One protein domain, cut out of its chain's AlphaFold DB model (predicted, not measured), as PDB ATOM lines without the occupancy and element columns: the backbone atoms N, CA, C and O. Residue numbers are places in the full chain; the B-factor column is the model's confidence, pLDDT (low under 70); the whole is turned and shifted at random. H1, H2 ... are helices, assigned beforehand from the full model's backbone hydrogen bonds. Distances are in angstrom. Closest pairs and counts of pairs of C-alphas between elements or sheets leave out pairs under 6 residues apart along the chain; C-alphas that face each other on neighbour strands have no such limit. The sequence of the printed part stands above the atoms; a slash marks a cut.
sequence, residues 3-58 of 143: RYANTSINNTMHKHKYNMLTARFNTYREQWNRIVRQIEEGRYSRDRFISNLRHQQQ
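This is residues 3 to 58 of the 143 residues of an uncharacterized protein of bacterium ADurb.Bin478 (UniProt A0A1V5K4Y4). Two helices follow each other nearly end to end in one thin rod, the long H1 first and the shorter H2 after a sideways step at residues 41 to 44. Before H1, residues 3 to 11 make a hook with no named element. The printed part has 56 residues, with two named helices in the order H1, H2 and no named strand; the class is all helix. The whole is extended, with a radius of gyration of the C-alphas of 19.7 A and spans of 64 by 18 by 9 A.

Start at C-alpha 3, at (-3.183, 15.366, -5.495), and pass through residues 3 to 11 to reach C-alpha 12 at (-16.886, 2.501, -9.156). There H1 begins; it takes residues 12 to 40 and measures 42.0 A from first to last C-alpha. Then find C-alpha 45, where H2 begins; it takes residues 45 to 58, measures 19.7 A and ends at C-alpha 58, at (-17.616, 55.029, -39.071).

Look at residues 41 to 44, the tight link from H1 to H2. The two helices are near each other, with 7 pairs of C-alphas within 10 A and their closest C-alphas 8.3 A apart. In H1 and H2 you will find each O i to N i+4 pair within hydrogen-bond range. Residues 23 to 33 of H1 and residues 49 to 58 of H2 stand free.

The two C-alphas farthest apart are those of Asn 10 and Gln 58, at 63.7 A. The printed part has no cut, and there is no long link. In the B-factor column the mean pLDDT of the printed part is 86.1; look for values under 70 at residues 3 to 5 and residue 58.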
ATOM      1  N   ARG A   3      -3.418  16.088  -6.766       69.12
ATOM      2  CA  ARG A   3      -3.183  15.366  -5.495       69.12
ATOM      3  C   ARG A   3      -3.908  14.017  -5.384       69.12
ATOM      4  O   ARG A   3      -3.403  13.144  -4.701       69.12
ATOM      5  N   TYR A   4      -5.045  13.844  -6.059       68.25
ATOM      6  CA  TYR A   4      -5.848  12.610  -5.999       68.25
ATOM      7  C   TYR A   4      -5.728  11.758  -7.267       68.25
ATOM      8  O   TYR A   4      -6.418  10.756  -7.403       68.25
ATOM      9  N   ALA A   5      -4.854  12.140  -8.205       67.50
ATOM     10  CA  ALA A   5      -4.651  11.396  -9.446       67.50
ATOM     11  C   ALA A   5      -4.044  10.000  -9.206       67.50
ATOM     12  O   ALA A   5      -4.373   9.072  -9.934       67.50
ATOM     13  N   ASN A   6      -3.221   9.853  -8.161       76.00
ATOM     14  CA  ASN A   6      -2.586   8.584  -7.786       76.00
ATOM     15  C   ASN A   6      -3.346   7.811  -6.696       76.00
ATOM     16  O   ASN A   6      -2.889   6.755  -6.269       76.00
ATOM     17  N   THR A   7      -4.489   8.311  -6.222       80.56
ATOM     18  CA  THR A   7      -5.294   7.608  -5.217       80.56
ATOM     19  C   THR A   7      -6.311   6.716  -5.923       80.56
ATOM     20  O   THR A   7      -7.184   7.207  -6.638       80.56
ATOM     21  N   SER A   8      -6.223   5.401  -5.727       74.50
ATOM     22  CA  SER A   8      -7.194   4.462  -6.291       74.50
ATOM     23  C   SER A   8      -8.541   4.587  -5.574       74.50
ATOM     24  O   SER A   8      -8.653   4.337  -4.375       74.50
ATOM     25  N   ILE A   9      -9.585   4.964  -6.313       81.88
ATOM     26  CA  ILE A   9     -10.962   4.985  -5.810       81.88
ATOM     27  C   ILE A   9     -11.566   3.597  -6.036       81.88
ATOM     28  O   ILE A   9     -11.872   3.237  -7.173       81.88
ATOM     29  N   ASN A  10     -11.746   2.832  -4.955       85.00
ATOM     30  CA  ASN A  10     -12.293   1.469  -5.020       85.00
ATOM     31  C   ASN A  10     -13.774   1.453  -5.438       85.00
ATOM     32  O   ASN A  10     -14.215   0.546  -6.135       85.00
ATOM     33  N   ASN A  11     -14.547   2.471  -5.045       91.12
ATOM     34  CA  ASN A  11     -15.955   2.580  -5.420       91.12
ATOM     35  C   ASN A  11     -16.107   3.095  -6.864       91.12
ATOM     36  O   ASN A  11     -15.807   4.256  -7.170       91.12
ATOM     37  N   THR A  12     -16.652   2.242  -7.730       89.69
ATOM     38  CA  THR A  12     -16.886   2.501  -9.156       89.69
ATOM     39  C   THR A  12     -17.693   3.778  -9.412       89.69
ATOM     40  O   THR A  12     -17.315   4.582 -10.264       89.69
ATOM     41  N   MET A  13     -18.749   4.048  -8.636       91.69
ATOM     42  CA  MET A  13     -19.584   5.247  -8.798       91.69
ATOM     43  C   MET A  13     -18.781   6.535  -8.563       91.69
ATOM     44  O   MET A  13     -18.852   7.486  -9.350       91.69
ATOM     45  N   HIS A  14     -17.978   6.571  -7.500       88.75
ATOM     46  CA  HIS A  14     -17.135   7.727  -7.191       88.75
ATOM     47  C   HIS A  14     -16.027   7.918  -8.228       88.75
ATOM     48  O   HIS A  14     -15.752   9.056  -8.615       88.75
ATOM     49  N   LYS A  15     -15.460   6.821  -8.748       87.69
ATOM     50  CA  LYS A  15     -14.485   6.852  -9.845       87.69
ATOM     51  C   LYS A  15     -15.078   7.490 -11.104       87.69
ATOM     52  O   LYS A  15     -14.468   8.394 -11.671       87.69
ATOM     53  N   HIS A  16     -16.288   7.095 -11.507       91.31
ATOM     54  CA  HIS A  16     -16.961   7.702 -12.660       91.31
ATOM     55  C   HIS A  16     -17.257   9.188 -12.439       91.31
ATOM     56  O   HIS A  16     -16.957  10.003 -13.313       91.31
ATOM     57  N   LYS A  17     -17.767   9.572 -11.260       91.38
ATOM     58  CA  LYS A  17     -18.038  10.981 -10.931       91.38
ATOM     59  C   LYS A  17     -16.766  11.836 -10.980       91.38
ATOM     60  O   LYS A  17     -16.778  12.920 -11.560       91.38
ATOM     61  N   TYR A  18     -15.665  11.338 -10.418       89.50
ATOM     62  CA  TYR A  18     -14.365  12.008 -10.464       89.50
ATOM     63  C   TYR A  18     -13.838  12.149 -11.899       89.50
ATOM     64  O   TYR A  18     -13.398  13.232 -12.292       89.50
ATOM     65  N   ASN A  19     -13.938  11.089 -12.703       89.94
ATOM     66  CA  ASN A  19     -13.515  11.114 -14.103       89.94
ATOM     67  C   ASN A  19     -14.330  12.124 -14.925       89.94
ATOM     68  O   ASN A  19     -13.750  12.886 -15.693       89.94
ATOM     69  N   MET A  20     -15.649  12.203 -14.713       93.56
ATOM     70  CA  MET A  20     -16.509  13.198 -15.368       93.56
ATOM     71  C   MET A  20     -16.148  14.635 -14.975       93.56
ATOM     72  O   MET A  20     -16.057  15.510 -15.836       93.56
ATOM     73  N   LEU A  21     -15.891  14.885 -13.686       93.69
ATOM     74  CA  LEU A  21     -15.437  16.197 -13.210       93.69
ATOM     75  C   LEU A  21     -14.077  16.573 -13.803       93.69
ATOM     76  O   LEU A  21     -13.870  17.721 -14.193       93.69
ATOM     77  N   THR A  22     -13.168  15.604 -13.902       91.75
ATOM     78  CA  THR A  22     -11.838  15.792 -14.490       91.75
ATOM     79  C   THR A  22     -11.932  16.119 -15.977       91.75
ATOM     80  O   THR A  22     -11.316  17.086 -16.422       91.75
ATOM     81  N   ALA A  23     -12.749  15.379 -16.730       93.69
ATOM     82  CA  ALA A  23     -12.988  15.637 -18.145       93.69
ATOM     83  C   ALA A  23     -13.562  17.046 -18.366       93.69
ATOM     84  O   ALA A  23     -12.974  17.832 -19.104       93.69
ATOM     85  N   ARG A  24     -14.639  17.409 -17.652       96.25
ATOM     86  CA  ARG A  24     -15.263  18.739 -17.756       96.25
ATOM     87  C   ARG A  24     -14.288  19.864 -17.393       96.25
ATOM     88  O   ARG A  24     -14.243  20.878 -18.084       96.25
ATOM     89  N   PHE A  25     -13.497  19.687 -16.335       95.25
ATOM     90  CA  PHE A  25     -12.474  20.659 -15.950       95.25
ATOM     91  C   PHE A  25     -11.430  20.855 -17.053       95.25
ATOM     92  O   PHE A  25     -11.097  21.994 -17.381       95.25
ATOM     93  N   ASN A  26     -10.936  19.767 -17.647       94.50
ATOM     94  CA  ASN A  26      -9.961  19.844 -18.732       94.50
ATOM     95  C   ASN A  26     -10.543  20.551 -19.961       94.50
ATOM     96  O   ASN A  26      -9.888  21.440 -20.498       94.50
ATOM     97  N   THR A  27     -11.797  20.265 -20.327       96.69
ATOM     98  CA  THR A  27     -12.492  20.972 -21.413       96.69
ATOM     99  C   THR A  27     -12.581  22.475 -21.152       96.69
ATOM    100  O   THR A  27     -12.251  23.270 -22.031       96.69
ATOM    101  N   TYR A  28     -12.978  22.895 -19.946       97.31
ATOM    102  CA  TYR A  28     -13.037  24.322 -19.613       97.31
ATOM    103  C   TYR A  28     -11.660  24.973 -19.595       97.31
ATOM    104  O   TYR A  28     -11.513  26.101 -20.056       97.31
ATOM    105  N   ARG A  29     -10.638  24.265 -19.113       95.62
ATOM    106  CA  ARG A  29      -9.257  24.749 -19.122       95.62
ATOM    107  C   ARG A  29      -8.739  24.960 -20.547       95.62
ATOM    108  O   ARG A  29      -8.133  25.991 -20.823       95.62
ATOM    109  N   GLU A  30      -8.981  24.016 -21.451       96.31
ATOM    110  CA  GLU A  30      -8.615  24.135 -22.868       96.31
ATOM    111  C   GLU A  30      -9.389  25.261 -23.556       96.31
ATOM    112  O   GLU A  30      -8.793  26.090 -24.245       96.31
ATOM    113  N   GLN A  31     -10.703  25.343 -23.317       96.25
ATOM    114  CA  GLN A  31     -11.545  26.417 -23.832       96.25
ATOM    115  C   GLN A  31     -11.058  27.789 -23.358       96.25
ATOM    116  O   GLN A  31     -10.948  28.701 -24.176       96.25
ATOM    117  N   TRP A  32     -10.748  27.926 -22.068       96.06
ATOM    118  CA  TRP A  32     -10.230  29.156 -21.483       96.06
ATOM    119  C   TRP A  32      -8.915  29.571 -22.138       96.06
ATOM    120  O   TRP A  32      -8.823  30.671 -22.675       96.06
ATOM    121  N   ASN A  33      -7.931  28.669 -22.191       96.25
ATOM    122  CA  ASN A  33      -6.634  28.950 -22.809       96.25
ATOM    123  C   ASN A  33      -6.774  29.337 -24.288       96.25
ATOM    124  O   ASN A  33      -6.111  30.261 -24.755       96.25
ATOM    125  N   ARG A  34      -7.664  28.663 -25.027       94.88
ATOM    126  CA  ARG A  34      -7.957  28.994 -26.426       94.88
ATOM    127  C   ARG A  34      -8.558  30.391 -26.561       94.88
ATOM    128  O   ARG A  34      -8.137  31.128 -27.442       94.88
ATOM    129  N   ILE A  35      -9.529  30.750 -25.718       93.50
ATOM    130  CA  ILE A  35     -10.169  32.073 -25.748       93.50
ATOM    131  C   ILE A  35      -9.159  33.165 -25.399       93.50
ATOM    132  O   ILE A  35      -9.071  34.139 -26.135       93.50
ATOM    133  N   VAL A  36      -8.368  32.987 -24.337       94.25
ATOM    134  CA  VAL A  36      -7.323  33.949 -23.942       94.25
ATOM    135  C   VAL A  36      -6.348  34.178 -25.092       94.25
ATOM    136  O   VAL A  36      -6.133  35.317 -25.491       94.25
ATOM    137  N   ARG A  37      -5.863  33.105 -25.722       94.62
ATOM    138  CA  ARG A  37      -4.994  33.210 -26.896       94.62
ATOM    139  C   ARG A  37      -5.673  33.935 -28.065       94.62
ATOM    140  O   ARG A  37      -5.056  34.779 -28.703       94.62
ATOM    141  N   GLN A  38      -6.950  33.651 -28.333       92.00
ATOM    142  CA  GLN A  38      -7.710  34.367 -29.364       92.00
ATOM    143  C   GLN A  38      -7.859  35.862 -29.056       92.00
ATOM    144  O   GLN A  38      -7.922  36.651 -29.996       92.00
ATOM    145  N   ILE A  39      -7.936  36.248 -27.782       90.00
ATOM    146  CA  ILE A  39      -7.970  37.651 -27.355       90.00
ATOM    147  C   ILE A  39      -6.598  38.300 -27.574       90.00
ATOM    148  O   ILE A  39      -6.533  39.338 -28.224       90.00
ATOM    149  N   GLU A  40      -5.511  37.670 -27.119       91.25
ATOM    150  CA  GLU A  40      -4.132  38.171 -27.286       91.25
ATOM    151  C   GLU A  40      -3.746  38.338 -28.762       91.25
ATOM    152  O   GLU A  40      -3.118  39.319 -29.149       91.25
ATOM    153  N   GLU A  41      -4.173  37.410 -29.614       91.62
ATOM    154  CA  GLU A  41      -3.955  37.470 -31.059       91.62
ATOM    155  C   GLU A  41      -4.947  38.402 -31.788       91.62
ATOM    156  O   GLU A  41      -4.876  38.535 -33.013       91.62
ATOM    157  N   GLY A  42      -5.926  38.986 -31.084       83.19
ATOM    158  CA  GLY A  42      -6.972  39.845 -31.658       83.19
ATOM    159  C   GLY A  42      -7.960  39.118 -32.584       83.19
ATOM    160  O   GLY A  42      -8.671  39.738 -33.377       83.19
ATOM    161  N   ARG A  43      -8.012  37.783 -32.525       82.50
ATOM    162  CA  ARG A  43      -8.865  36.931 -33.373       82.50
ATOM    163  C   ARG A  43     -10.185  36.527 -32.720       82.50
ATOM    164  O   ARG A  43     -10.941  35.765 -33.324       82.50
ATOM    165  N   TYR A  44     -10.479  37.003 -31.512       87.50
ATOM    166  CA  TYR A  44     -11.716  36.669 -30.814       87.50
ATOM    167  C   TYR A  44     -12.941  37.183 -31.589       87.50
ATOM    168  O   TYR A  44     -13.060  38.364 -31.920       87.50
ATOM    169  N   SER A  45     -13.851  36.268 -31.935       77.50
ATOM    170  CA  SER A  45     -14.941  36.514 -32.894       77.50
ATOM    171  C   SER A  45     -15.921  37.594 -32.437       77.50
ATOM    172  O   SER A  45     -16.378  38.386 -33.261       77.50
ATOM    173  N   ARG A  46     -16.213  37.663 -31.132       76.31
ATOM    174  CA  ARG A  46     -17.087  38.690 -30.546       76.31
ATOM    175  C   ARG A  46     -16.494  40.088 -30.721       76.31
ATOM    176  O   ARG A  46     -17.207  41.003 -31.126       76.31
ATOM    177  N   ASP A  47     -15.192  40.227 -30.497       74.44
ATOM    178  CA  ASP A  47     -14.511  41.519 -30.581       74.44
ATOM    179  C   ASP A  47     -14.330  41.955 -32.036       74.44
ATOM    180  O   ASP A  47     -14.581  43.115 -32.358       74.44
ATOM    181  N   ARG A  48     -14.021  41.027 -32.956       78.00
ATOM    182  CA  ARG A  48     -13.997  41.333 -34.399       78.00
ATOM    183  C   ARG A  48     -15.360  41.750 -34.931       78.00
ATOM    184  O   ARG A  48     -15.418  42.663 -35.745       78.00
ATOM    185  N   PHE A  49     -16.450  41.126 -34.483       78.06
ATOM    186  CA  PHE A  49     -17.793  41.535 -34.893       78.06
ATOM    187  C   PHE A  49     -18.099  42.971 -34.450       78.06
ATOM    188  O   PHE A  49     -18.514  43.790 -35.266       78.06
ATOM    189  N   ILE A  50     -17.820  43.300 -33.185       79.25
ATOM    190  CA  ILE A  50     -18.024  44.652 -32.648       79.25
ATOM    191  C   ILE A  50     -17.114  45.661 -33.362       79.25
ATOM    192  O   ILE A  50     -17.573  46.738 -33.737       79.25
ATOM    193  N   SER A  51     -15.848  45.312 -33.599       77.69
ATOM    194  CA  SER A  51     -14.895  46.162 -34.320       77.69
ATOM    195  C   SER A  51     -15.322  46.401 -35.770       77.69
ATOM    196  O   SER A  51     -15.307  47.539 -36.231       77.69
ATOM    197  N   ASN A  52     -15.759  45.360 -36.481       82.50
ATOM    198  CA  ASN A  52     -16.252  45.467 -37.855       82.50
ATOM    199  C   ASN A  52     -17.529  46.306 -37.930       82.50
ATOM    200  O   ASN A  52     -17.657  47.133 -38.827       82.50
ATOM    201  N   LEU A  53     -18.453  46.135 -36.980       79.62
ATOM    202  CA  LEU A  53     -19.674  46.933 -36.910       79.62
ATOM    203  C   LEU A  53     -19.357  48.416 -36.667       79.62
ATOM    204  O   LEU A  53     -19.911  49.284 -37.340       79.62
ATOM    205  N   ARG A  54     -18.424  48.714 -35.753       80.19
ATOM    206  CA  ARG A  54     -17.949  50.084 -35.499       80.19
ATOM    207  C   ARG A  54     -17.270  50.680 -36.731       80.19
ATOM    208  O   ARG A  54     -17.593  51.804 -37.101       80.19
ATOM    209  N   HIS A  55     -16.402  49.926 -37.406       75.38
ATOM    210  CA  HIS A  55     -15.778  50.376 -38.650       75.38
ATOM    211  C   HIS A  55     -16.799  50.616 -39.761       75.38
ATOM    212  O   HIS A  55     -16.729  51.645 -40.424       75.38
ATOM    213  N   GLN A  56     -17.785  49.734 -39.943       75.81
ATOM    214  CA  GLN A  56     -18.849  49.958 -40.920       75.81
ATOM    215  C   GLN A  56     -19.629  51.238 -40.625       75.81
ATOM    216  O   GLN A  56     -19.847  52.015 -41.549       75.81
ATOM    217  N   GLN A  57     -19.994  51.501 -39.368       73.25
ATOM    218  CA  GLN A  57     -20.708  52.727 -38.992       73.25
ATOM    219  C   GLN A  57     -19.855  53.993 -39.157       73.25
ATOM    220  O   GLN A  57     -20.387  55.038 -39.512       73.25
ATOM    221  N   GLN A  58     -18.542  53.900 -38.935       69.94
ATOM    222  CA  GLN A  58     -17.616  55.029 -39.071       69.94
ATOM    223  C   GLN A  58     -17.149  55.267 -40.513       69.94
ATOM    224  O   GLN A  58     -16.581  56.319 -40.802       69.94
TER     225      GLN A  58